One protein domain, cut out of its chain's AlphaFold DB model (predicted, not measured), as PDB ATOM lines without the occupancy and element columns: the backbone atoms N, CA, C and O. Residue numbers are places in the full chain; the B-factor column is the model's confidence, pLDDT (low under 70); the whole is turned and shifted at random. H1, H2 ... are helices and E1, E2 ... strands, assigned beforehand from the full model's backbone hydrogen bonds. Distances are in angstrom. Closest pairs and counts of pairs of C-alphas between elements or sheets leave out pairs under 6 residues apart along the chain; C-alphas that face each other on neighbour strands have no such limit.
ATOM      1  N   SER A  32      38.009  10.725  42.465       93.69
ATOM      2  CA  SER A  32      38.537  10.522  41.117       93.69
ATOM      3  C   SER A  32      37.446  10.055  40.152       93.69
ATOM      4  O   SER A  32      37.349  10.581  39.051       93.69
ATOM      5  N   CYS A  33      36.581   9.124  40.561       94.38
ATOM      6  CA  CYS A  33      35.455   8.644  39.760       94.38
ATOM      7  C   CYS A  33      34.413   9.736  39.498       94.38
ATOM      8  O   CYS A  33      33.916   9.822  38.380       94.38
ATOM      9  N   ALA A  34      34.119  10.600  40.474       93.44
ATOM     10  CA  ALA A  34      33.231  11.745  40.265       93.44
ATOM     11  C   ALA A  34      33.804  12.714  39.211       93.44
ATOM     12  O   ALA A  34      33.114  13.104  38.271       93.44
ATOM     13  N   ARG A  35      35.103  13.039  39.295       93.25
ATOM     14  CA  ARG A  35      35.798  13.846  38.272       93.25
ATOM     15  C   ARG A  35      35.786  13.168  36.900       93.25
ATOM     16  O   ARG A  35      35.557  13.828  35.890       93.25
ATOM     17  N   LEU A  36      36.016  11.857  36.872       93.88
ATOM     18  CA  LEU A  36      36.026  11.049  35.655       93.88
ATOM     19  C   LEU A  36      34.657  11.029  34.973       93.88
ATOM     20  O   LEU A  36      34.589  11.164  33.755       93.88
ATOM     21  N   LEU A  37      33.585  10.894  35.756       93.81
ATOM     22  CA  LEU A  37      32.204  10.980  35.294       93.81
ATOM     23  C   LEU A  37      31.958  12.330  34.628       93.81
ATOM     24  O   LEU A  37      31.551  12.377  33.476       93.81
ATOM     25  N   GLN A  38      32.308  13.425  35.295       93.00
ATOM     26  CA  GLN A  38      32.106  14.767  34.753       93.00
ATOM     27  C   GLN A  38      32.930  15.027  33.482       93.00
ATOM     28  O   GLN A  38      32.417  15.634  32.542       93.00
ATOM     29  N   LEU A  39      34.165  14.518  33.405       92.38
ATOM     30  CA  LEU A  39      34.968  14.554  32.178       92.38
ATOM     31  C   LEU A  39      34.335  13.714  31.059       92.38
ATOM     32  O   LEU A  39      34.348  14.124  29.902       92.38
ATOM     33  N   ALA A  40      33.801  12.534  31.381       91.94
ATOM     34  CA  ALA A  40      33.162  11.657  30.407       91.94
ATOM     35  C   ALA A  40      31.882  12.281  29.835       91.94
ATOM     36  O   ALA A  40      31.693  12.230  28.622       91.94
ATOM     37  N   LEU A  41      31.048  12.888  30.688       91.62
ATOM     38  CA  LEU A  41      29.791  13.542  30.312       91.62
ATOM     39  C   LEU A  41      30.038  14.795  29.464       91.62
ATOM     40  O   LEU A  41      29.521  14.927  28.353       91.62
ATOM     41  N   ASN A  42      30.858  15.711  29.982       90.94
ATOM     42  CA  ASN A  42      31.002  17.053  29.419       90.94
ATOM     43  C   ASN A  42      32.117  17.153  28.372       90.94
ATOM     44  O   ASN A  42      32.154  18.112  27.601       90.94
ATOM     45  N   GLY A  43      33.028  16.181  28.333       89.12
ATOM     46  CA  GLY A  43      34.267  16.306  27.576       89.12
ATOM     47  C   GLY A  43      35.153  17.424  28.130       89.12
ATOM     48  O   GLY A  43      35.095  17.789  29.306       89.12
ATOM     49  N   LEU A  44      35.989  17.980  27.259       86.88
ATOM     50  CA  LEU A  44      36.836  19.127  27.562       86.88
ATOM     51  C   LEU A  44      36.834  20.055  26.339       86.88
ATOM     52  O   LEU A  44      37.295  19.631  25.277       86.88
ATOM     53  N   PRO A  45      36.355  21.308  26.453       82.25
ATOM     54  CA  PRO A  45      36.204  22.202  25.307       82.25
ATOM     55  C   PRO A  45      37.464  22.321  24.442       82.25
ATOM     56  O   PRO A  45      38.558  22.609  24.933       82.25
ATOM     57  N   GLY A  46      37.299  22.104  23.133       80.44
ATOM     58  CA  GLY A  46      38.383  22.133  22.146       80.44
ATOM     59  C   GLY A  46      39.357  20.949  22.206       80.44
ATOM     60  O   GLY A  46      40.375  20.991  21.516       80.44
ATOM     61  N   CYS A  47      39.069  19.934  23.025       84.44
ATOM     62  CA  CYS A  47      39.959  18.808  23.295       84.44
ATOM     63  C   CYS A  47      39.251  17.449  23.183       84.44
ATOM     64  O   CYS A  47      39.719  16.586  22.451       84.44
ATOM     65  N   LEU A  48      38.121  17.282  23.876       87.81
ATOM     66  CA  LEU A  48      37.293  16.074  23.876       87.81
ATOM     67  C   LEU A  48      35.833  16.472  23.667       87.81
ATOM     68  O   LEU A  48      35.359  17.419  24.301       87.81
ATOM     69  N   HIS A  49      35.112  15.725  22.836       88.94
ATOM     70  CA  HIS A  49      33.676  15.935  22.648       88.94
ATOM     71  C   HIS A  49      32.900  15.655  23.941       88.94
ATOM     72  O   HIS A  49      33.290  14.779  24.717       88.94
ATOM     73  N   SER A  50      31.776  16.342  24.155       90.50
ATOM     74  CA  SER A  50      30.780  15.949  25.167       90.50
ATOM     75  C   SER A  50      30.004  14.707  24.706       90.50
ATOM     76  O   SER A  50      30.029  14.377  23.519       90.50
ATOM     77  N   LEU A  51      29.305  14.004  25.604       91.25
ATOM     78  CA  LEU A  51      28.433  12.896  25.180       91.25
ATOM     79  C   LEU A  51      27.299  13.354  24.275       91.25
ATOM     80  O   LEU A  51      26.975  12.639  23.335       91.25
ATOM     81  N   ARG A  52      26.751  14.548  24.514       91.25
ATOM     82  CA  ARG A  52      25.727  15.131  23.646       91.25
ATOM     83  C   ARG A  52      26.263  15.335  22.233       91.25
ATOM     84  O   ARG A  52      25.670  14.855  21.281       91.25
ATOM     85  N   SER A  53      27.455  15.917  22.108       90.44
ATOM     86  CA  SER A  53      28.105  16.072  20.804       90.44
ATOM     87  C   SER A  53      28.380  14.723  20.135       90.44
ATOM     88  O   SER A  53      28.190  14.598  18.935       90.44
ATOM     89  N   LEU A  54      28.807  13.701  20.887       91.25
ATOM     90  CA  LEU A  54      28.994  12.358  20.327       91.25
ATOM     91  C   LEU A  54      27.676  11.719  19.874       91.25
ATOM     92  O   LEU A  54      27.646  11.094  18.820       91.25
ATOM     93  N   ARG A  55      26.597  11.880  20.648       92.88
ATOM     94  CA  ARG A  55      25.247  11.443  20.272       92.88
ATOM     95  C   ARG A  55      24.853  12.078  18.947       92.88
ATOM     96  O   ARG A  55      24.415  11.366  18.055       92.88
ATOM     97  N   ASP A  56      25.045  13.383  18.808       92.94
ATOM     98  CA  ASP A  56      24.673  14.111  17.597       92.94
ATOM     99  C   ASP A  56      25.516  13.663  16.394       92.94
ATOM    100  O   ASP A  56      24.958  13.416  15.331       92.94
ATOM    101  N   ILE A  57      26.827  13.438  16.567       91.38
ATOM    102  CA  ILE A  57      27.702  12.863  15.523       91.38
ATOM    103  C   ILE A  57      27.182  11.497  15.062       91.38
ATOM    104  O   ILE A  57      27.091  11.240  13.862       91.38
ATOM    105  N   GLU A  58      26.853  10.613  16.002       91.88
ATOM    106  CA  GLU A  58      26.338   9.282  15.679       91.88
ATOM    107  C   GLU A  58      24.962   9.373  15.002       91.88
ATOM    108  O   GLU A  58      24.741   8.728  13.983       91.88
ATOM    109  N   LEU A  59      24.055  10.228  15.478       93.62
ATOM    110  CA  LEU A  59      22.753  10.421  14.835       93.62
ATOM    111  C   LEU A  59      22.888  11.013  13.429       93.62
ATOM    112  O   LEU A  59      22.237  10.519  12.517       93.62
ATOM    113  N   GLN A  60      23.772  11.989  13.213       92.94
ATOM    114  CA  GLN A  60      24.068  12.514  11.876       92.94
ATOM    115  C   GLN A  60      24.629  11.429  10.950       92.94
ATOM    116  O   GLN A  60      24.275  11.380   9.775       92.94
ATOM    117  N   ARG A  61      25.474  10.529  11.469       92.00
ATOM    118  CA  ARG A  61      26.054   9.417  10.699       92.00
ATOM    119  C   ARG A  61      25.014   8.390  10.244       92.00
ATOM    120  O   ARG A  61      25.227   7.740   9.221       92.00
ATOM    121  N   PHE A  62      23.932   8.232  11.001       94.19
ATOM    122  CA  PHE A  62      22.863   7.267  10.738       94.19
ATOM    123  C   PHE A  62      21.533   7.940  10.367       94.19
ATOM    124  O   PHE A  62      20.478   7.337  10.539       94.19
ATOM    125  N   ASP A  63      21.563   9.180   9.867       93.94
ATOM    126  CA  ASP A  63      20.381   9.935   9.420       93.94
ATOM    127  C   ASP A  63      19.239   9.993  10.464       93.94
ATOM    128  O   ASP A  63      18.050   9.991  10.134       93.94
ATOM    129  N   GLY A  64      19.596  10.039  11.749       92.75
ATOM    130  CA  GLY A  64      18.674  10.063  12.884       92.75
ATOM    131  C   GLY A  64      18.165   8.691  13.343       92.75
ATOM    132  O   GLY A  64      17.364   8.634  14.278       92.75
ATOM    133  N   ASP A  65      18.614   7.585  12.742       93.81
ATOM    134  CA  ASP A  65      18.265   6.233  13.189       93.81
ATOM    135  C   ASP A  65      18.968   5.899  14.517       93.81
ATOM    136  O   ASP A  65      20.112   5.435  14.567       93.81
ATOM    137  N   GLN A  66      18.252   6.135  15.619       92.94
ATOM    138  CA  GLN A  66      18.714   5.846  16.978       92.94
ATOM    139  C   GLN A  66      19.045   4.360  17.199       92.94
ATOM    140  O   GLN A  66      19.921   4.066  18.012       92.94
ATOM    141  N   ASP A  67      18.371   3.423  16.523       91.00
ATOM    142  CA  ASP A  67      18.617   1.985  16.705       91.00
ATOM    143  C   ASP A  67      19.900   1.556  15.993       91.00
ATOM    144  O   ASP A  67      20.715   0.825  16.569       91.00
ATOM    145  N   ALA A  68      20.114   2.049  14.771       91.38
ATOM    146  CA  ALA A  68      21.355   1.834  14.035       91.38
ATOM    147  C   ALA A  68      22.550   2.477  14.757       91.38
ATOM    148  O   ALA A  68      23.562   1.806  14.976       91.38
ATOM    149  N   ALA A  69      22.402   3.725  15.214       91.12
ATOM    150  CA  ALA A  69      23.423   4.433  15.983       91.12
ATOM    151  C   ALA A  69      23.751   3.723  17.310       91.12
ATOM    152  O   ALA A  69      24.921   3.516  17.633       91.12
ATOM    153  N   SER A  70      22.736   3.278  18.061       88.50
ATOM    154  CA  SER A  70      22.945   2.538  19.317       88.50
ATOM    155  C   SER A  70      23.635   1.196  19.073       88.50
ATOM    156  O   SER A  70      24.568   0.844  19.789       88.50
ATOM    157  N   SER A  71      23.228   0.465  18.032       87.31
ATOM    158  CA  SER A  71      23.847  -0.815  17.667       87.31
ATOM    159  C   SER A  71      25.312  -0.642  17.257       87.31
ATOM    160  O   SER A  71      26.153  -1.473  17.595       87.31
ATOM    161  N   HIS A  72      25.640   0.452  16.566       86.06
ATOM    162  CA  HIS A  72      27.017   0.796  16.228       86.06
ATOM    163  C   HIS A  72      27.837   1.148  17.483       86.06
ATOM    164  O   HIS A  72      28.898   0.559  17.696       86.06
ATOM    165  N   ALA A  73      27.317   2.002  18.370       83.75
ATOM    166  CA  ALA A  73      27.966   2.367  19.636       83.75
ATOM    167  C   ALA A  73      28.113   1.186  20.627       83.75
ATOM    168  O   ALA A  73      28.949   1.210  21.535       83.75
ATOM    169  N   GLU A  74      27.306   0.134  20.475       77.94
ATOM    170  CA  GLU A  74      27.450  -1.118  21.217       77.94
ATOM    171  C   GLU A  74      28.603  -1.989  20.721       77.94
ATOM    172  O   GLU A  74      29.099  -2.799  21.498       77.94
ATOM    173  N   ILE A  75      29.025  -1.872  19.467       71.06
ATOM    174  CA  ILE A  75      30.043  -2.754  18.883       71.06
ATOM    175  C   ILE A  75      31.388  -2.040  18.830       71.06
ATOM    176  O   ILE A  75      32.399  -2.602  19.258       71.06
ATOM    177  N   ASP A  76      31.393  -0.799  18.350       66.19
ATOM    178  CA  ASP A  76      32.615  -0.035  18.179       66.19
ATOM    179  C   ASP A  76      33.015   0.704  19.456       66.19
ATOM    180  O   ASP A  76      32.209   1.193  20.252       66.19
ATOM    181  N   THR A  77      34.327   0.772  19.663       59.78
ATOM    182  CA  THR A  77      34.886   1.631  20.707       59.78
ATOM    183  C   THR A  77      34.704   3.068  20.234       59.78
ATOM    184  O   THR A  77      34.930   3.333  19.057       59.78
ATOM    185  N   ILE A  78      34.312   3.994  21.116       61.50
ATOM    186  CA  ILE A  78      34.210   5.427  20.793       61.50
ATOM    187  C   ILE A  78      35.600   5.912  20.351       61.50
ATOM    188  O   ILE A  78      36.432   6.287  21.173       61.50
ATOM    189  N   ALA A  79      35.880   5.833  19.051       55.88
ATOM    190  CA  ALA A  79      37.199   6.051  18.459       55.88
ATOM    191  C   ALA A  79      37.399   7.506  18.010       55.88
ATOM    192  O   ALA A  79      38.282   7.800  17.210       55.88
ATOM    193  N   VAL A  80      36.548   8.414  18.493       61.81
ATOM    194  CA  VAL A  80      36.536   9.813  18.055       61.81
ATOM    195  C   VAL A  80      37.666  10.612  18.711       61.81
ATOM    196  O   VAL A  80      38.216  11.519  18.091       61.81
ATOM    197  N   ASP A  81      38.057  10.256  19.936       71.06
ATOM    198  CA  ASP A  81      39.066  10.997  20.692       71.06
ATOM    199  C   ASP A  81      40.478  10.394  20.509       71.06
ATOM    200  O   ASP A  81      40.680   9.183  20.608       71.06
ATOM    201  N   ASP A  82      41.477  11.252  20.262       79.38
ATOM    202  CA  ASP A  82      42.891  10.865  20.118       79.38
ATOM    203  C   ASP A  82      43.415  10.256  21.447       79.38
ATOM    204  O   ASP A  82      43.324  10.915  22.489       79.38
ATOM    205  N   PRO A  83      43.972   9.025  21.457       80.38
ATOM    206  CA  PRO A  83      44.412   8.353  22.684       80.38
ATOM    207  C   PRO A  83      45.422   9.146  23.522       80.38
ATOM    208  O   PRO A  83      45.357   9.106  24.754       80.38
ATOM    209  N   ASP A  84      46.325   9.895  22.881       81.50
ATOM    210  CA  ASP A  84      47.318  10.714  23.586       81.50
ATOM    211  C   ASP A  84      46.644  11.905  24.279       81.50
ATOM    212  O   ASP A  84      47.021  12.303  25.386       81.50
ATOM    213  N   VAL A  85      45.604  12.453  23.645       85.56
ATOM    214  CA  VAL A  85      44.782  13.527  24.206       85.56
ATOM    215  C   VAL A  85      43.977  13.020  25.400       85.56
ATOM    216  O   VAL A  85      43.963  13.667  26.449       85.56
ATOM    217  N   VAL A  86      43.361  11.844  25.280       88.06
ATOM    218  CA  VAL A  86      42.630  11.208  26.383       88.06
ATOM    219  C   VAL A  86      43.558  10.973  27.573       88.06
ATOM    220  O   VAL A  86      43.244  11.393  28.686       88.06
ATOM    221  N   ALA A  87      44.727  10.367  27.353       86.38
ATOM    222  CA  ALA A  87      45.691  10.107  28.420       86.38
ATOM    223  C   ALA A  87      46.127  11.396  29.141       86.38
ATOM    224  O   ALA A  87      46.211  11.414  30.372       86.38
ATOM    225  N   ALA A  88      46.340  12.489  28.400       86.38
ATOM    226  CA  ALA A  88      46.671  13.791  28.972       86.38
ATOM    227  C   ALA A  88      45.542  14.370  29.840       86.38
ATOM    228  O   ALA A  88      45.806  14.877  30.930       86.38
ATOM    229  N   CYS A  89      44.286  14.269  29.396       87.00
ATOM    230  CA  CYS A  89      43.129  14.705  30.182       87.00
ATOM    231  C   CYS A  89      42.973  13.885  31.474       87.00
ATOM    232  O   CYS A  89      42.633  14.430  32.527       87.00
ATOM    233  N   LEU A  90      43.271  12.586  31.416       89.06
ATOM    234  CA  LEU A  90      43.170  11.678  32.559       89.06
ATOM    235  C   LEU A  90      44.293  11.850  33.589       89.06
ATOM    236  O   LEU A  90      44.092  11.527  34.761       89.06
ATOM    237  N   ALA A  91      45.449  12.389  33.189       83.25
ATOM    238  CA  ALA A  91      46.626  12.533  34.049       83.25
ATOM    239  C   ALA A  91      46.358  13.308  35.356       83.25
ATOM    240  O   ALA A  91      47.022  13.064  36.360       83.25
ATOM    241  N   GLY A  92      45.371  14.211  35.366       79.44
ATOM    242  CA  GLY A  92      45.007  15.012  36.539       79.44
ATOM    243  C   GLY A  92      43.794  14.509  37.335       79.44
ATOM    244  O   GLY A  92      43.291  15.263  38.167       79.44
ATOM    245  N   ILE A  93      43.254  13.315  37.058       86.06
ATOM    246  CA  ILE A  93      42.040  12.827  37.743       86.06
ATOM    247  C   ILE A  93      42.323  12.456  39.207       86.06
ATOM    248  O   ILE A  93      41.462  12.673  40.062       86.06
ATOM    249  N   GLY A  94      43.533  11.970  39.504       85.75
ATOM    250  CA  GLY A  94      43.928  11.517  40.844       85.75
ATOM    251  C   GLY A  94      43.894   9.998  41.040       85.75
ATOM    252  O   GLY A  94      43.994   9.531  42.171       85.75
ATOM    253  N   MET A  95      43.789   9.219  39.956       88.88
ATOM    254  CA  MET A  95      43.886   7.759  39.992       88.88
ATOM    255  C   MET A  95      44.850   7.226  38.916       88.88
ATOM    256  O   MET A  95      45.097   7.919  37.926       88.88
ATOM    257  N   PRO A  96      45.371   5.995  39.075       89.31
ATOM    258  CA  PRO A  96      46.246   5.362  38.091       89.31
ATOM    259  C   PRO A  96      45.609   5.298  36.703       89.31
ATOM    260  O   PRO A  96      44.458   4.882  36.575       89.31
ATOM    261  N   LEU A  97      46.368   5.625  35.651       87.56
ATOM    262  CA  LEU A  97      45.860   5.604  34.271       87.56
ATOM    263  C   LEU A  97      45.349   4.215  33.854       87.56
ATOM    264  O   LEU A  97      44.357   4.122  33.137       87.56
ATOM    265  N   ALA A  98      45.983   3.150  34.361       87.81
ATOM    266  CA  ALA A  98      45.568   1.763  34.145       87.81
ATOM    267  C   ALA A  98      44.126   1.480  34.605       87.81
ATOM    268  O   ALA A  98      43.477   0.600  34.051       87.81
ATOM    269  N   LEU A  99      43.617   2.247  35.577       89.56
ATOM    270  CA  LEU A  99      42.235   2.179  36.049       89.56
ATOM    271  C   LEU A  99      41.368   3.305  35.456       89.56
ATOM    272  O   LEU A  99      40.230   3.060  35.060       89.56
ATOM    273  N   ALA A 100      41.911   4.524  35.344       91.19
ATOM    274  CA  ALA A 100      41.193   5.695  34.835       91.19
ATOM    275  C   ALA A 100      40.693   5.498  33.404       91.19
ATOM    276  O   ALA A 100      39.542   5.797  33.100       91.19
ATOM    277  N   LEU A 101      41.564   4.996  32.525       88.50
ATOM    278  CA  LEU A 101      41.261   4.842  31.110       88.50
ATOM    279  C   LEU A 101      40.110   3.855  30.859       88.50
ATOM    280  O   LEU A 101      39.136   4.266  30.224       88.50
ATOM    281  N   PRO A 102      40.142   2.602  31.358       87.50
ATOM    282  CA  PRO A 102      39.037   1.677  31.125       87.50
ATOM    283  C   PRO A 102      37.733   2.139  31.791       87.50
ATOM    284  O   PRO A 102      36.664   1.966  31.203       87.50
ATOM    285  N   LEU A 103      37.786   2.785  32.966       90.25
ATOM    286  CA  LEU A 103      36.592   3.382  33.581       90.25
ATOM    287  C   LEU A 103      36.005   4.497  32.710       90.25
ATOM    288  O   LEU A 103      34.795   4.526  32.494       90.25
ATOM    289  N   TRP A 104      36.846   5.389  32.186       90.94
ATOM    290  CA  TRP A 104      36.417   6.499  31.335       90.94
ATOM    291  C   TRP A 104      35.811   6.002  30.026       90.94
ATOM    292  O   TRP A 104      34.723   6.429  29.656       90.94
ATOM    293  N   GLN A 105      36.460   5.049  29.353       87.88
ATOM    294  CA  GLN A 105      35.943   4.456  28.116       87.88
ATOM    295  C   GLN A 105      34.580   3.797  28.341       87.88
ATOM    296  O   GLN A 105      33.651   3.986  27.554       87.88
ATOM    297  N   ARG A 106      34.436   3.063  29.450       87.19
ATOM    298  CA  ARG A 106      33.171   2.430  29.818       87.19
ATOM    299  C   ARG A 106      32.096   3.468  30.129       87.19
ATOM    300  O   ARG A 106      30.997   3.345  29.604       87.19
ATOM    301  N   LEU A 107      32.416   4.503  30.909       89.62
ATOM    302  CA  LEU A 107      31.523   5.634  31.185       89.62
ATOM    303  C   LEU A 107      31.039   6.290  29.901       89.62
ATOM    304  O   LEU A 107      29.841   6.507  29.744       89.62
ATOM    305  N   ARG A 108      31.957   6.565  28.970       89.75
ATOM    306  CA  ARG A 108      31.606   7.182  27.697       89.75
ATOM    307  C   ARG A 108      30.676   6.306  26.879       89.75
ATOM    308  O   ARG A 108      29.699   6.815  26.347       89.75
ATOM    309  N   ARG A 109      30.937   5.000  26.815       86.81
ATOM    310  CA  ARG A 109      30.078   4.053  26.094       86.81
ATOM    311  C   ARG A 109      28.689   3.954  26.714       86.81
ATOM    312  O   ARG A 109      27.698   4.082  26.007       86.81
ATOM    313  N   VAL A 110      28.616   3.772  28.033       87.19
ATOM    314  CA  VAL A 110      27.348   3.706  28.778       87.19
ATOM    315  C   VAL A 110      26.555   5.000  28.586       87.19
ATOM    316  O   VAL A 110      25.371   4.961  28.260       87.19
ATOM    317  N   GLY A 111      27.215   6.144  28.765       90.81
ATOM    318  CA  GLY A 111      26.603   7.459  28.640       90.81
ATOM    319  C   GLY A 111      26.147   7.773  27.216       90.81
ATOM    320  O   GLY A 111      25.053   8.295  27.043       90.81
ATOM    321  N   LEU A 112      26.925   7.399  26.197       91.00
ATOM    322  CA  LEU A 112      26.540   7.579  24.796       91.00
ATOM    323  C   LEU A 112      25.302   6.750  24.445       91.00
ATOM    324  O   LEU A 112      24.380   7.276  23.834       91.00
ATOM    325  N   LEU A 113      25.239   5.485  24.871       89.81
ATOM    326  CA  LEU A 113      24.052   4.649  24.658       89.81
ATOM    327  C   LEU A 113      22.818   5.233  25.354       89.81
ATOM    328  O   LEU A 113      21.736   5.269  24.783       89.81
ATOM    329  N   CYS A 114      22.990   5.740  26.569       89.88
ATOM    330  CA  CYS A 114      21.954   6.467  27.294       89.88
ATOM    331  C   CYS A 114      21.441   7.693  26.504       89.88
ATOM    332  O   CYS A 114      20.233   7.834  26.303       89.88
ATOM    333  N   GLU A 115      22.344   8.544  26.016       92.06
ATOM    334  CA  GLU A 115      22.024   9.729  25.207       92.06
ATOM    335  C   GLU A 115      21.341   9.364  23.881       92.06
ATOM    336  O   GLU A 115      20.359   9.994  23.489       92.06
ATOM    337  N   LEU A 116      21.795   8.296  23.217       92.12
ATOM    338  CA  LEU A 116      21.174   7.759  22.001       92.12
ATOM    339  C   LEU A 116      19.783   7.173  22.250       92.12
ATOM    340  O   LEU A 116      18.974   7.129  21.329       92.12
ATOM    341  N   LEU A 117      19.459   6.778  23.481       90.19
ATOM    342  CA  LEU A 117      18.106   6.396  23.904       90.19
ATOM    343  C   LEU A 117      17.259   7.608  24.352       90.19
ATOM    344  O   LEU A 117      16.169   7.437  24.905       90.19
ATOM    345  N   GLY A 118      17.747   8.829  24.113       89.69
ATOM    346  CA  GLY A 118      17.058  10.083  24.417       89.69
ATOM    347  C   GLY A 118      17.115  10.491  25.888       89.69
ATOM    348  O   GLY A 118      16.362  11.363  26.323       89.69
ATOM    349  N   ARG A 119      17.985   9.864  26.686       89.88
ATOM    350  CA  ARG A 119      18.133  10.186  28.106       89.88
ATOM    351  C   ARG A 119      19.259  11.190  28.313       89.88
ATOM    352  O   ARG A 119      20.370  10.974  27.846       89.88
ATOM    353  N   ASP A 120      18.985  12.234  29.088       89.12
ATOM    354  CA  ASP A 120      20.014  13.188  29.498       89.12
ATOM    355  C   ASP A 120      20.941  12.547  30.536       89.12
ATOM    356  O   ASP A 120      20.572  12.381  31.703       89.12
ATOM    357  N   SER A 121      22.147  12.198  30.095       86.81
ATOM    358  CA  SER A 121      23.182  11.539  30.892       86.81
ATOM    359  C   SER A 121      23.604  12.349  32.120       86.81
ATOM    360  O   SER A 121      24.039  11.766  33.116       86.81
ATOM    361  N   THR A 122      23.415  13.674  32.105       86.50
ATOM    362  CA  THR A 122      23.715  14.544  33.252       86.50
ATOM    363  C   THR A 122      22.716  14.386  34.397       86.50
ATOM    364  O   THR A 122      23.081  14.573  35.556       86.50
ATOM    365  N   ASN A 123      21.482  13.966  34.099       87.50
ATOM    366  CA  ASN A 123      20.417  13.780  35.088       87.50
ATOM    367  C   ASN A 123      20.353  12.357  35.662       87.50
ATOM    368  O   ASN A 123      19.552  12.100  36.560       87.50
ATOM    369  N   ILE A 124      21.161  11.432  35.137       88.75
ATOM    370  CA  ILE A 124      21.151  10.014  35.528       88.75
ATOM    371  C   ILE A 124      22.548   9.483  35.875       88.75
ATOM    372  O   ILE A 124      22.897   8.326  35.616       88.75
ATOM    373  N   SER A 125      23.378  10.360  36.437       90.75
ATOM    374  CA  SER A 125      24.789  10.106  36.728       90.75
ATOM    375  C   SER A 125      24.993   8.898  37.660       90.75
ATOM    376  O   SER A 125      25.895   8.084  37.444       90.75
ATOM    377  N   GLY A 126      24.111   8.699  38.640       91.25
ATOM    378  CA  GLY A 126      24.117   7.561  39.552       91.25
ATOM    379  C   GLY A 126      23.785   6.242  38.854       91.25
ATOM    380  O   GLY A 126      24.448   5.231  39.100       91.25
ATOM    381  N   ARG A 127      22.815   6.234  37.936       91.00
ATOM    382  CA  ARG A 127      22.519   5.060  37.095       91.00
ATOM    383  C   ARG A 127      23.694   4.670  36.204       91.00
ATOM    384  O   ARG A 127      24.009   3.483  36.112       91.00
ATOM    385  N   LEU A 128      24.379   5.647  35.603       90.50
ATOM    386  CA  LEU A 128      25.585   5.394  34.807       90.50
ATOM    387  C   LEU A 128      26.670   4.714  35.652       90.50
ATOM    388  O   LEU A 128      27.240   3.706  35.234       90.50
ATOM    389  N   LEU A 129      26.904   5.207  36.870       92.06
ATOM    390  CA  LEU A 129      27.851   4.613  37.815       92.06
ATOM    391  C   LEU A 129      27.449   3.192  38.243       92.06
ATOM    392  O   LEU A 129      28.309   2.316  38.340       92.06
ATOM    393  N   CYS A 130      26.158   2.920  38.457       90.38
ATOM    394  CA  CYS A 130      25.681   1.561  38.724       90.38
ATOM    395  C   CYS A 130      25.912   0.626  37.527       90.38
ATOM    396  O   CYS A 130      26.379  -0.502  37.715       90.38
ATOM    397  N   ALA A 131      25.665   1.100  36.304       88.12
ATOM    398  CA  ALA A 131      25.901   0.334  35.084       88.12
ATOM    399  C   ALA A 131      27.392   0.001  34.871       88.12
ATOM    400  O   ALA A 131      27.706  -1.081  34.367       88.12
ATOM    401  N   LEU A 132      28.325   0.857  35.318       86.88
ATOM    402  CA  LEU A 132      29.760   0.522  35.330       86.88
ATOM    403  C   LEU A 132      30.062  -0.725  36.159       86.88
ATOM    404  O   LEU A 132      30.862  -1.558  35.745       86.88
ATOM    405  N   GLY A 133      29.402  -0.858  37.311       86.19
ATOM    406  CA  GLY A 133      29.504  -2.028  38.180       86.19
ATOM    407  C   GLY A 133      28.642  -3.210  37.727       86.19
ATOM    408  O   GLY A 133      28.517  -4.182  38.464       86.19
ATOM    409  N   GLY A 134      27.999  -3.136  36.556       84.38
ATOM    410  CA  GLY A 134      27.103  -4.184  36.063       84.38
ATOM    411  C   GLY A 134      25.808  -4.321  36.870       84.38
ATOM    412  O   GLY A 134      25.200  -5.390  36.878       84.38
ATOM    413  N   ALA A 135      25.382  -3.265  37.566       85.31
ATOM    414  CA  ALA A 135      24.166  -3.256  38.369       85.31
ATOM    415  C   ALA A 135      23.051  -2.459  37.680       85.31
ATOM    416  O   ALA A 135      23.263  -1.330  37.239       85.31
ATOM    417  N   ALA A 136      21.845  -3.035  37.641       84.56
ATOM    418  CA  ALA A 136      20.640  -2.351  37.185       84.56
ATOM    419  C   ALA A 136      19.873  -1.732  38.369       84.56
ATOM    420  O   ALA A 136      19.673  -2.407  39.380       84.56
ATOM    421  N   THR A 137      19.391  -0.493  38.244       85.50
ATOM    422  CA  THR A 137      18.530   0.166  39.236       85.50
ATOM    423  C   THR A 137      17.256   0.681  38.573       85.50
ATOM    424  O   THR A 137      17.280   1.183  37.452       85.50
ATOM    425  N   ALA A 138      16.123   0.552  39.268       81.94
ATOM    426  CA  ALA A 138      14.828   1.022  38.767       81.94
ATOM    427  C   ALA A 138      14.633   2.535  38.951       81.94
ATOM    428  O   ALA A 138      13.890   3.172  38.211       81.94
ATOM    429  N   THR A 139      15.299   3.124  39.946       87.12
ATOM    430  CA  THR A 139      15.267   4.555  40.268       87.12
ATOM    431  C   THR A 139      16.661   5.153  40.130       87.12
ATOM    432  O   THR A 139      17.652   4.422  40.082       87.12
ATOM    433  N   GLU A 140      16.731   6.476  39.992       90.00
ATOM    434  CA  GLU A 140      18.008   7.192  40.026       90.00
ATOM    435  C   GLU A 140      18.574   7.161  41.454       90.00
ATOM    436  O   GLU A 140      17.924   7.676  42.369       90.00
ATOM    437  N   PRO A 141      19.729   6.513  41.691       91.00
ATOM    438  CA  PRO A 141      20.370   6.540  42.992       91.00
ATOM    439  C   PRO A 141      21.119   7.862  43.192       91.00
ATOM    440  O   PRO A 141      21.554   8.503  42.241       91.00
ATOM    441  N   LEU A 142      21.341   8.240  44.451       93.38
ATOM    442  CA  LEU A 142      22.268   9.330  44.757       93.38
ATOM    443  C   LEU A 142      23.671   8.975  44.247       93.38
ATOM    444  O   LEU A 142      24.148   7.866  44.496       93.38
ATOM    445  N   GLU A 143      24.354   9.929  43.612       92.44
ATOM    446  CA  GLU A 143      25.688   9.724  43.027       92.44
ATOM    447  C   GLU A 143      26.680   9.135  44.044       92.44
ATOM    448  O   GLU A 143      27.339   8.135  43.768       92.44
ATOM    449  N   ALA A 144      26.703   9.664  45.272       92.31
ATOM    450  CA  ALA A 144      27.549   9.148  46.350       92.31
ATOM    451  C   ALA A 144      27.257   7.673  46.694       92.31
ATOM    452  O   ALA A 144      28.176   6.887  46.929       92.31
ATOM    453  N   ALA A 145      25.983   7.265  46.684       93.50
ATOM    454  CA  ALA A 145      25.602   5.875  46.927       93.50
ATOM    455  C   ALA A 145      26.025   4.967  45.761       93.50
ATOM    456  O   ALA A 145      26.495   3.851  45.990       93.50
ATOM    457  N   ALA A 146      25.917   5.452  44.522       94.56
ATOM    458  CA  ALA A 146      26.369   4.728  43.339       94.56
ATOM    459  C   ALA A 146      27.899   4.563  43.312       94.56
ATOM    460  O   ALA A 146      28.381   3.467  43.032       94.56
ATOM    461  N   LEU A 147      28.661   5.594  43.694       94.88
ATOM    462  CA  LEU A 147      30.122   5.526  43.847       94.88
ATOM    463  C   LEU A 147      30.541   4.502  44.907       94.88
ATOM    464  O   LEU A 147      31.445   3.698  44.673       94.88
ATOM    465  N   HIS A 148      29.865   4.491  46.058       93.31
ATOM    466  CA  HIS A 148      30.094   3.479  47.087       93.31
ATOM    467  C   HIS A 148      29.782   2.066  46.593       93.31
ATOM    468  O   HIS A 148      30.554   1.147  46.858       93.31
ATOM    469  N   SER A 149      28.674   1.897  45.869       92.19
ATOM    470  CA  SER A 149      28.293   0.615  45.272       92.19
ATOM    471  C   SER A 149      29.326   0.142  44.247       92.19
ATOM    472  O   SER A 149      29.725  -1.019  44.269       92.19
ATOM    473  N   LEU A 150      29.830   1.046  43.401       93.00
ATOM    474  CA  LEU A 150      30.873   0.740  42.426       93.00
ATOM    475  C   LEU A 150      32.165   0.284  43.108       93.00
ATOM    476  O   LEU A 150      32.708  -0.752  42.733       93.00
ATOM    477  N   TRP A 151      32.627   1.010  44.133       94.44
ATOM    478  CA  TRP A 151      33.788   0.599  44.929       94.44
ATOM    479  C   TRP A 151      33.589  -0.795  45.524       94.44
ATOM    480  O   TRP A 151      34.428  -1.672  45.353       94.44
ATOM    481  N   PHE A 152      32.446  -1.016  46.172       92.81
ATOM    482  CA  PHE A 152      32.108  -2.299  46.775       92.81
ATOM    483  C   PHE A 152      32.090  -3.436  45.746       92.81
ATOM    484  O   PHE A 152      32.616  -4.512  46.015       92.81
ATOM    485  N   THR A 153      31.547  -3.205  44.550       90.75
ATOM    486  CA  THR A 153      31.563  -4.189  43.463       90.75
ATOM    487  C   THR A 153      32.978  -4.499  42.982       90.75
ATOM    488  O   THR A 153      33.313  -5.676  42.842       90.75
ATOM    489  N   LEU A 154      33.811  -3.480  42.745       90.88
ATOM    490  CA  LEU A 154      35.186  -3.678  42.269       90.88
ATOM    491  C   LEU A 154      36.082  -4.336  43.327       90.88
ATOM    492  O   LEU A 154      36.996  -5.075  42.985       90.88
ATOM    493  N   CYS A 155      35.774  -4.142  44.607       91.25
ATOM    494  CA  CYS A 155      36.411  -4.827  45.730       91.25
ATOM    495  C   CYS A 155      35.787  -6.204  46.027       91.25
ATOM    496  O   CYS A 155      35.818  -6.655  47.168       91.25
ATOM    497  N   HIS A 156      35.153  -6.857  45.048       86.94
ATOM    498  CA  HIS A 156      34.526  -8.179  45.200       86.94
ATOM    499  C   HIS A 156      33.532  -8.297  46.369       86.94
ATOM    500  O   HIS A 156      33.356  -9.371  46.942       86.94
ATOM    501  N   ARG A 157      32.812  -7.210  46.674       85.06
ATOM    502  CA  ARG A 157      31.836  -7.108  47.774       85.06
ATOM    503  C   ARG A 157      32.460  -7.166  49.166       85.06
ATOM    504  O   ARG A 157      31.797  -7.539  50.135       85.06
ATOM    505  N   GLU A 158      33.711  -6.742  49.275       86.44
ATOM    506  CA  GLU A 158      34.380  -6.514  50.548       86.44
ATOM    507  C   GLU A 158      34.376  -5.023  50.908       86.44
ATOM    508  O   GLU A 158      34.492  -4.139  50.054       86.44
ATOM    509  N   ILE A 159      34.231  -4.724  52.202       87.06
ATOM    510  CA  ILE A 159      34.320  -3.353  52.716       87.06
ATOM    511  C   ILE A 159      35.794  -3.057  52.982       87.06
ATOM    512  O   ILE A 159      36.295  -3.267  54.086       87.06
ATOM    513  N   LEU A 160      36.487  -2.601  51.943       88.38
ATOM    514  CA  LEU A 160      37.903  -2.249  52.006       88.38
ATOM    515  C   LEU A 160      38.089  -0.732  52.011       88.38
ATOM    516  O   LEU A 160      37.447  -0.019  51.238       88.38
ATOM    517  N   GLU A 161      39.006  -0.243  52.845       91.44
ATOM    518  CA  GLU A 161      39.467   1.153  52.786       91.44
ATOM    519  C   GLU A 161      40.489   1.370  51.668       91.44
ATOM    520  O   GLU A 161      40.605   2.466  51.127       91.44
ATOM    521  N   HIS A 162      41.226   0.316  51.308       92.00
ATOM    522  CA  HIS A 162      42.233   0.330  50.257       92.00
ATOM    523  C   HIS A 162      42.149  -0.962  49.451       92.00
ATOM    524  O   HIS A 162      41.967  -2.030  50.032       92.00
ATOM    525  N   ALA A 163      42.333  -0.873  48.139       91.31
ATOM    526  CA  ALA A 163      42.365  -2.035  47.259       91.31
ATOM    527  C   ALA A 163      43.543  -1.948  46.294       91.31
ATOM    528  O   ALA A 163      43.929  -0.851  45.877       91.31
ATOM    529  N   ALA A 164      44.100  -3.106  45.941       91.31
ATOM    530  CA  ALA A 164      45.171  -3.172  44.964       91.31
ATOM    531  C   ALA A 164      44.649  -2.748  43.586       91.31
ATOM    532  O   ALA A 164      43.583  -3.190  43.157       91.31
ATOM    533  N   VAL A 165      45.401  -1.898  42.887       89.81
ATOM    534  CA  VAL A 165      44.990  -1.369  41.575       89.81
ATOM    535  C   VAL A 165      44.774  -2.504  40.578       89.81
ATOM    536  O   VAL A 165      43.777  -2.491  39.861       89.81
ATOM    537  N   ASP A 166      45.647  -3.511  40.590       88.31
ATOM    538  CA  ASP A 166      45.547  -4.672  39.703       88.31
ATOM    539  C   ASP A 166      44.246  -5.453  39.945       88.31
ATOM    540  O   ASP A 166      43.539  -5.768  38.994       88.31
ATOM    541  N   THR A 167      43.853  -5.654  41.208       89.75
ATOM    542  CA  THR A 167      42.569  -6.283  41.565       89.75
ATOM    543  C   THR A 167      41.377  -5.466  41.068       89.75
ATOM    544  O   THR A 167      40.427  -6.028  40.531       89.75
ATOM    545  N   LEU A 168      41.423  -4.136  41.198       90.88
ATOM    546  CA  LEU A 168      40.354  -3.264  40.696       90.88
ATOM    547  C   LEU A 168      40.240  -3.329  39.167       90.88
ATOM    548  O   LEU A 168      39.130  -3.336  38.632       90.88
ATOM    549  N   VAL A 169      41.373  -3.380  38.462       89.25
ATOM    550  CA  VAL A 169      41.421  -3.519  37.000       89.25
ATOM    551  C   VAL A 169      40.887  -4.887  36.575       89.25
ATOM    552  O   VAL A 169      40.039  -4.953  35.686       89.25
ATOM    553  N   GLU A 170      41.313  -5.970  37.228       88.31
ATOM    554  CA  GLU A 170      40.800  -7.324  36.987       88.31
ATOM    555  C   GLU A 170      39.287  -7.402  37.209       88.31
ATOM    556  O   GLU A 170      38.563  -7.915  36.353       88.31
ATOM    557  N   ALA A 171      38.789  -6.837  38.311       88.88
ATOM    558  CA  ALA A 171      37.362  -6.779  38.598       88.88
ATOM    559  C   ALA A 171      36.604  -5.996  37.520       88.88
ATOM    560  O   ALA A 171      35.560  -6.449  37.054       88.88
ATOM    561  N   LEU A 172      37.138  -4.857  37.069       87.19
ATOM    562  CA  LEU A 172      36.524  -4.050  36.014       87.19
ATOM    563  C   LEU A 172      36.442  -4.798  34.677       87.19
ATOM    564  O   LEU A 172      35.421  -4.701  33.993       87.19
ATOM    565  N   VAL A 173      37.491  -5.546  34.319       83.31
ATOM    566  CA  VAL A 173      37.521  -6.410  33.128       83.31
ATOM    567  C   VAL A 173      36.530  -7.568  33.268       83.31
ATOM    568  O   VAL A 173      35.854  -7.913  32.300       83.31
ATOM    569  N   ALA A 174      36.402  -8.143  34.468       82.00
ATOM    570  CA  ALA A 174      35.475  -9.237  34.749       82.00
ATOM    571  C   ALA A 174      34.000  -8.818  34.659       82.00
ATOM    572  O   ALA A 174      33.145  -9.652  34.351       82.00
ATOM    573  N   VAL A 175      33.678  -7.540  34.890       76.81
ATOM    574  CA  VAL A 175      32.353  -7.007  34.556       76.81
ATOM    575  C   VAL A 175      32.267  -6.862  33.031       76.81
ATOM    576  O   VAL A 175      32.475  -5.777  32.493       76.81
ATOM    577  N   ASP A 176      31.966  -7.961  32.341       67.81
ATOM    578  CA  ASP A 176      31.886  -8.074  30.880       67.81
ATOM    579  C   ASP A 176      31.120  -6.896  30.232       67.81
ATOM    580  O   ASP A 176      30.066  -6.456  30.708       67.81
ATOM    581  N   GLY A 177      31.648  -6.383  29.119       61.84
ATOM    582  CA  GLY A 177      31.011  -5.338  28.319       61.84
ATOM    583  C   GLY A 177      29.630  -5.744  27.792       61.84
ATOM    584  O   GLY A 177      28.752  -4.889  27.699       61.84
ATOM    585  N   ALA A 178      29.395  -7.036  27.531       61.09
ATOM    586  CA  ALA A 178      28.075  -7.543  27.148       61.09
ATOM    587  C   ALA A 178      27.058  -7.437  28.297       61.09
ATOM    588  O   ALA A 178      25.905  -7.053  28.086       61.09
ATOM    589  N   VAL A 179      27.495  -7.704  29.534       65.12
ATOM    590  CA  VAL A 179      26.667  -7.528  30.738       65.12
ATOM    591  C   VAL A 179      26.344  -6.049  30.940       65.12
ATOM    592  O   VAL A 179      25.204  -5.715  31.249       65.12
ATOM    593  N   ALA A 180      27.305  -5.155  30.693       66.69
ATOM    594  CA  ALA A 180      27.076  -3.713  30.742       66.69
ATOM    595  C   ALA A 180      26.021  -3.267  29.719       66.69
ATOM    596  O   ALA A 180      25.066  -2.598  30.097       66.69
ATOM    597  N   ALA A 181      26.155  -3.673  28.452       66.81
ATOM    598  CA  ALA A 181      25.214  -3.329  27.382       66.81
ATOM    599  C   ALA A 181      23.790  -3.827  27.678       66.81
ATOM    600  O   ALA A 181      22.821  -3.086  27.526       66.81
ATOM    601  N   LEU A 182      23.659  -5.052  28.193       70.81
ATOM    602  CA  LEU A 182      22.363  -5.605  28.582       70.81
ATOM    603  C   LEU A 182      21.751  -4.867  29.783       70.81
ATOM    604  O   LEU A 182      20.546  -4.613  29.805       70.81
ATOM    605  N   VAL A 183      22.570  -4.494  30.770       76.62
ATOM    606  CA  VAL A 183      22.139  -3.671  31.910       76.62
ATOM    607  C   VAL A 183      21.688  -2.287  31.444       76.62
ATOM    608  O   VAL A 183      20.651  -1.818  31.904       76.62
ATOM    609  N   ILE A 184      22.414  -1.668  30.511       74.44
ATOM    610  CA  ILE A 184      22.089  -0.364  29.912       74.44
ATOM    611  C   ILE A 184      20.743  -0.425  29.205       74.44
ATOM    612  O   ILE A 184      19.864   0.369  29.529       74.44
ATOM    613  N   ARG A 185      20.555  -1.387  28.292       75.50
ATOM    614  CA  ARG A 185      19.282  -1.567  27.584       75.50
ATOM    615  C   ARG A 185      18.136  -1.705  28.573       75.50
ATOM    616  O   ARG A 185      17.242  -0.871  28.597       75.50
ATOM    617  N   ARG A 186      18.246  -2.640  29.514       80.44
ATOM    618  CA  ARG A 186      17.211  -2.847  30.532       80.44
ATOM    619  C   ARG A 186      16.934  -1.602  31.388       80.44
ATOM    620  O   ARG A 186      15.801  -1.400  31.808       80.44
ATOM    621  N   MET A 187      17.953  -0.798  31.689       82.31
ATOM    622  CA  MET A 187      17.838   0.370  32.570       82.31
ATOM    623  C   MET A 187      17.283   1.615  31.864       82.31
ATOM    624  O   MET A 187      16.635   2.440  32.514       82.31
ATOM    625  N   PHE A 188      17.555   1.777  30.567       81.94
ATOM    626  CA  PHE A 188      17.255   3.008  29.829       81.94
ATOM    627  C   PHE A 188      16.222   2.844  28.709       81.94
ATOM    628  O   PHE A 188      15.656   3.853  28.288       81.94
ATOM    629  N   GLU A 189      15.918   1.616  28.269       82.38
ATOM    630  CA  GLU A 189      14.817   1.342  27.330       82.38
ATOM    631  C   GLU A 189      13.465   1.738  27.932       82.38
ATOM    632  O   GLU A 189      12.635   2.351  27.257       82.38
ATOM    633  N   GLU A 190      13.248   1.439  29.217       78.00
ATOM    634  CA  GLU A 190      12.058   1.881  29.938       78.00
ATOM    635  C   GLU A 190      12.063   3.410  30.021       78.00
ATOM    636  O   GLU A 190      12.817   3.993  30.795       78.00
ATOM    637  N   GLY A 191      11.229   4.057  29.201       76.50
ATOM    638  CA  GLY A 191      11.097   5.512  29.072       76.50
ATOM    639  C   GLY A 191      12.050   6.166  28.066       76.50
ATOM    640  O   GLY A 191      12.262   7.376  28.149       76.50
ATOM    641  N   ARG A 192      12.604   5.385  27.129       87.06
ATOM    642  CA  ARG A 192      13.258   5.886  25.914       87.06
ATOM    643  C   ARG A 192      12.434   7.001  25.264       87.06
ATOM    644  O   ARG A 192      11.213   6.889  25.138       87.06
ATOM    645  N   THR A 193      13.118   8.038  24.800       90.38
ATOM    646  CA  THR A 193      12.525   9.137  24.033       90.38
ATOM    647  C   THR A 193      13.219   9.280  22.686       90.38
ATOM    648  O   THR A 193      14.370   8.875  22.495       90.38
ATOM    649  N   THR A 209      42.027  18.539  15.924       77.56
ATOM    650  CA  THR A 209      43.081  17.627  16.411       77.56
ATOM    651  C   THR A 209      44.362  18.371  16.802       77.56
ATOM    652  O   THR A 209      44.973  18.081  17.828       77.56
ATOM    653  N   SER A 210      44.761  19.383  16.025       81.94
ATOM    654  CA  SER A 210      45.939  20.207  16.325       81.94
ATOM    655  C   SER A 210      45.769  21.019  17.610       81.94
ATOM    656  O   SER A 210      46.705  21.124  18.403       81.94
ATOM    657  N   ARG A 211      44.571  21.573  17.840       84.38
ATOM    658  CA  ARG A 211      44.245  22.319  19.063       84.38
ATOM    659  C   ARG A 211      44.141  21.390  20.271       84.38
ATOM    660  O   ARG A 211      44.705  21.712  21.312       84.38
ATOM    661  N   ALA A 212      43.499  20.236  20.114       83.81
ATOM    662  CA  ALA A 212      43.373  19.219  21.152       83.81
ATOM    663  C   ALA A 212      44.753  18.735  21.625       83.81
ATOM    664  O   ALA A 212      45.031  18.727  22.821       83.81
ATOM    665  N   ARG A 213      45.675  18.455  20.692       84.50
ATOM    666  CA  ARG A 213      47.066  18.090  21.017       84.50
ATOM    667  C   ARG A 213      47.836  19.205  21.716       84.50
ATOM    668  O   ARG A 213      48.649  18.922  22.593       84.50
ATOM    669  N   LEU A 214      47.599  20.466  21.347       86.06
ATOM    670  CA  LEU A 214      48.206  21.602  22.041       86.06
ATOM    671  C   LEU A 214      47.716  21.677  23.492       86.06
ATOM    672  O   LEU A 214      48.540  21.752  24.398       86.06
ATOM    673  N   ILE A 215      46.401  21.585  23.712       83.94
ATOM    674  CA  ILE A 215      45.800  21.574  25.053       83.94
ATOM    675  C   ILE A 215      46.323  20.381  25.861       83.94
ATOM    676  O   ILE A 215      46.780  20.567  26.984       83.94
ATOM    677  N   ALA A 216      46.340  19.178  25.287       84.19
ATOM    678  CA  ALA A 216      46.890  17.980  25.921       84.19
ATOM    679  C   ALA A 216      48.348  18.183  26.356       84.19
ATOM    680  O   ALA A 216      48.721  17.879  27.488       84.19
ATOM    681  N   ARG A 217      49.174  18.779  25.489       84.25
ATOM    682  CA  ARG A 217      50.564  19.105  25.815       84.25
ATOM    683  C   ARG A 217      50.669  20.139  26.934       84.25
ATOM    684  O   ARG A 217      51.565  20.034  27.764       84.25
ATOM    685  N   GLU A 218      49.788  21.133  26.973       85.81
ATOM    686  CA  GLU A 218      49.731  22.095  28.079       85.81
ATOM    687  C   GLU A 218      49.351  21.422  29.402       85.81
ATOM    688  O   GLU A 218      49.985  21.705  30.411       85.81
ATOM    689  N   LEU A 219      48.374  20.508  29.400       82.19
ATOM    690  CA  LEU A 219      47.961  19.757  30.592       82.19
ATOM    691  C   LEU A 219      49.088  18.864  31.124       82.19
ATOM    692  O   LEU A 219      49.307  18.807  32.328       82.19
ATOM    693  N   LEU A 220      49.838  18.210  30.234       81.62
ATOM    694  CA  LEU A 220      50.983  17.378  30.617       81.62
ATOM    695  C   LEU A 220      52.157  18.193  31.177       81.62
ATOM    696  O   LEU A 220      52.895  17.696  32.024       81.62
ATOM    697  N   ASN A 221      52.347  19.427  30.702       82.81
ATOM    698  CA  ASN A 221      53.448  20.292  31.138       82.81
ATOM    699  C   ASN A 221      53.108  21.148  32.371       82.81
ATOM    700  O   ASN A 221      54.021  21.703  32.979       82.81
ATOM    701  N   ASP A 222      51.828  21.275  32.731       82.06
ATOM    702  CA  ASP A 222      51.349  22.039  33.887       82.06
ATOM    703  C   ASP A 222      50.354  21.189  34.710       82.06
ATOM    704  O   ASP A 222      49.136  21.258  34.497       82.06
ATOM    705  N   PRO A 223      50.861  20.380  35.664       73.12
ATOM    706  CA  PRO A 223      50.034  19.512  36.503       73.12
ATOM    707  C   PRO A 223      48.986  20.277  37.314       73.12
ATOM    708  O   PRO A 223      47.871  19.791  37.492       73.12
ATOM    709  N   GLU A 224      49.295  21.501  37.757       76.75
ATOM    710  CA  GLU A 224      48.323  22.330  38.468       76.75
ATOM    711  C   GLU A 224      47.192  22.783  37.543       76.75
ATOM    712  O   GLU A 224      46.043  22.905  37.960       76.75
ATOM    713  N   ARG A 225      47.486  23.059  36.267       77.81
ATOM    714  CA  ARG A 225      46.449  23.362  35.277       77.81
ATOM    715  C   ARG A 225      45.583  22.146  34.994       77.81
ATOM    716  O   ARG A 225      44.373  22.331  34.882       77.81
ATOM    717  N   ALA A 226      46.161  20.950  34.919       73.00
ATOM    718  CA  ALA A 226      45.390  19.714  34.812       73.00
ATOM    719  C   ALA A 226      44.467  19.529  36.026       73.00
ATOM    720  O   ALA A 226      43.265  19.319  35.866       73.00
ATOM    721  N   GLU A 227      44.983  19.729  37.238       71.00
ATOM    722  CA  GLU A 227      44.177  19.661  38.456       71.00
ATOM    723  C   GLU A 227      43.085  20.743  38.494       71.00
ATOM    724  O   GLU A 227      41.935  20.449  38.819       71.00
ATOM    725  N   ARG A 228      43.388  21.990  38.105       78.06
ATOM    726  CA  ARG A 228      42.398  23.079  38.014       78.06
ATOM    727  C   ARG A 228      41.319  22.792  36.976       78.06
ATOM    728  O   ARG A 228      40.153  23.086  37.236       78.06
ATOM    729  N   ALA A 229      41.690  22.249  35.817       73.19
ATOM    730  CA  ALA A 229      40.739  21.847  34.786       73.19
ATOM    731  C   ALA A 229      39.778  20.788  35.336       73.19
ATOM    732  O   ALA A 229      38.571  20.955  35.214       73.19
ATOM    733  N   ASN A 230      40.300  19.791  36.054       69.88
ATOM    734  CA  ASN A 230      39.499  18.713  36.630       69.88
ATOM    735  C   ASN A 230      38.696  19.129  37.867       69.88
ATOM    736  O   ASN A 230      37.599  18.632  38.094       69.88
ATOM    737  N   THR A 231      39.192  20.076  38.663       67.31
ATOM    738  CA  THR A 231      38.464  20.598  39.829       67.31
ATOM    739  C   THR A 231      37.248  21.419  39.406       67.31
ATOM    740  O   THR A 231      36.233  21.409  40.092       67.31
ATOM    741  N   ARG A 232      37.313  22.085  38.246       67.94
ATOM    742  CA  ARG A 232      36.157  22.776  37.651       67.94
ATOM    743  C   ARG A 232      35.067  21.823  37.159       67.94
ATOM    744  O   ARG A 232      33.965  22.293  36.902       67.94
ATOM    745  N   LEU A 233      35.369  20.531  37.020       62.38
ATOM    746  CA  LEU A 233      34.399  19.523  36.600       62.38
ATOM    747  C   LEU A 233      33.487  19.075  37.749       62.38
ATOM    748  O   LEU A 233      32.414  18.558  37.477       62.38
TER     749      LEU A 233
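Overview. This is residues 32 to 193 and 209 to 233 of the 236 residues of the protein "Hypothetical protein" of Haptolina ericina (UniProt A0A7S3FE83). A broad slab of mostly crossed helices is gathered round one long helix, H5, which runs through the middle and packs with seven other helices. H4 and H8 meet the first part of H5, H2, H3 and H9 its last part; H7 packs on H6 and H8, off H5, while H10 packs on H4 and makes a corner with H11, and the one short strand, E1, lies far out between H7 and H8. The printed part has 187 residues, with eleven named helices and one named strand in the order H1 to H7, E1, H8 to H11; the class is mostly helix. The whole is compact, with a radius of gyration of the C-alphas of 16.1 A, and spans 46 by 45 by 25 A.

Arrangement. H1, residues 32 to 42, touches the hub H5, residues 97 to 116, at a steep tilt of 40 degrees, the same way; their closest C-alphas, of Ala 40 and Arg 108, are 5.5 A apart. H2, residues 51 to 61, touches H5 with residues 108 to 116 of H5 alone, closest at the C-alphas of Leu 51 and Leu 112, 5.7 A. H3, residues 66 to 75, touches residues 109 to 116 of H5 alone, opposite ways at a shallow tilt of 19 degrees, with the C-alphas of Ser 70 and Leu 113 closest at 5.8 A. H4, residues 83 to 90, touches residues 97 to 101 of H5 alone and is about perpendicular to it, at 82 degrees; the C-alphas of Leu 90 and Ala 100 are closest, at 6.7 A. H6, residues 125 to 132, touches residues 103 to 111 of H5 alone, closest at the C-alphas of Val 110 and Leu 128, 6.5 A. H7, residues 143 to 154, touches H6 the same way at a shallow tilt of 10 degrees, closest at the C-alphas of Gly 126 and Glu 143, 4.4 A, and is apart from H5. E1, residues 162 to 164, pairs with no named strand and meets H8, residues 165 to 174, only through their link. H8 touches residues 98 to 103 of H5 alone, at a shallow tilt of 33 degrees, only just short of steep; the C-alphas of Leu 99 and Val 169 are closest, at 5.8 A. H9, residues 177 to 188, touches residues 110 to 114 of H5 alone, closest at the C-alphas of Cys 114 and Phe 188, 6.4 A. H10, residues 209 to 221, touches H4, closest at the C-alphas of Ala 88 and Ala 216, 5.2 A. H10 and H11, residues 223 to 231, touch only at the corner, and only just, with 3 pairs of C-alphas within 8 A, closest at Leu 219 and Ala 226, 4.9 A. In H5, 15 of 16 O i to N i+4 pairs are within hydrogen-bond range; in the other ten helices every such pair is.

Along the chain. H1 begins at C-alpha 32, (38.537, 10.522, 41.117). H5 measures 27.7 A from C-alpha 97, (45.860, 5.604, 34.271), to C-alpha 116, (21.174, 7.759, 22.001). H10 measures 18.2 A, H7 16.4 A and H9 16.2 A from first to last C-alpha. H11 ends at C-alpha 231, (38.464, 20.598, 39.829).

Size, cuts and confidence. The two C-alphas farthest apart, of Asp 63 and Glu 161, are 48.2 A from each other. Residues 194 to 208 are not printed, and C-alphas 193 and 209 are 32.6 A apart across this cut, which lies in the link from H9 to H10. Of the links that are printed whole, none is long. The mean pLDDT of the printed part is 85.4; residues 76 to 80, 176 to 181 and 230 to 233 are under 70.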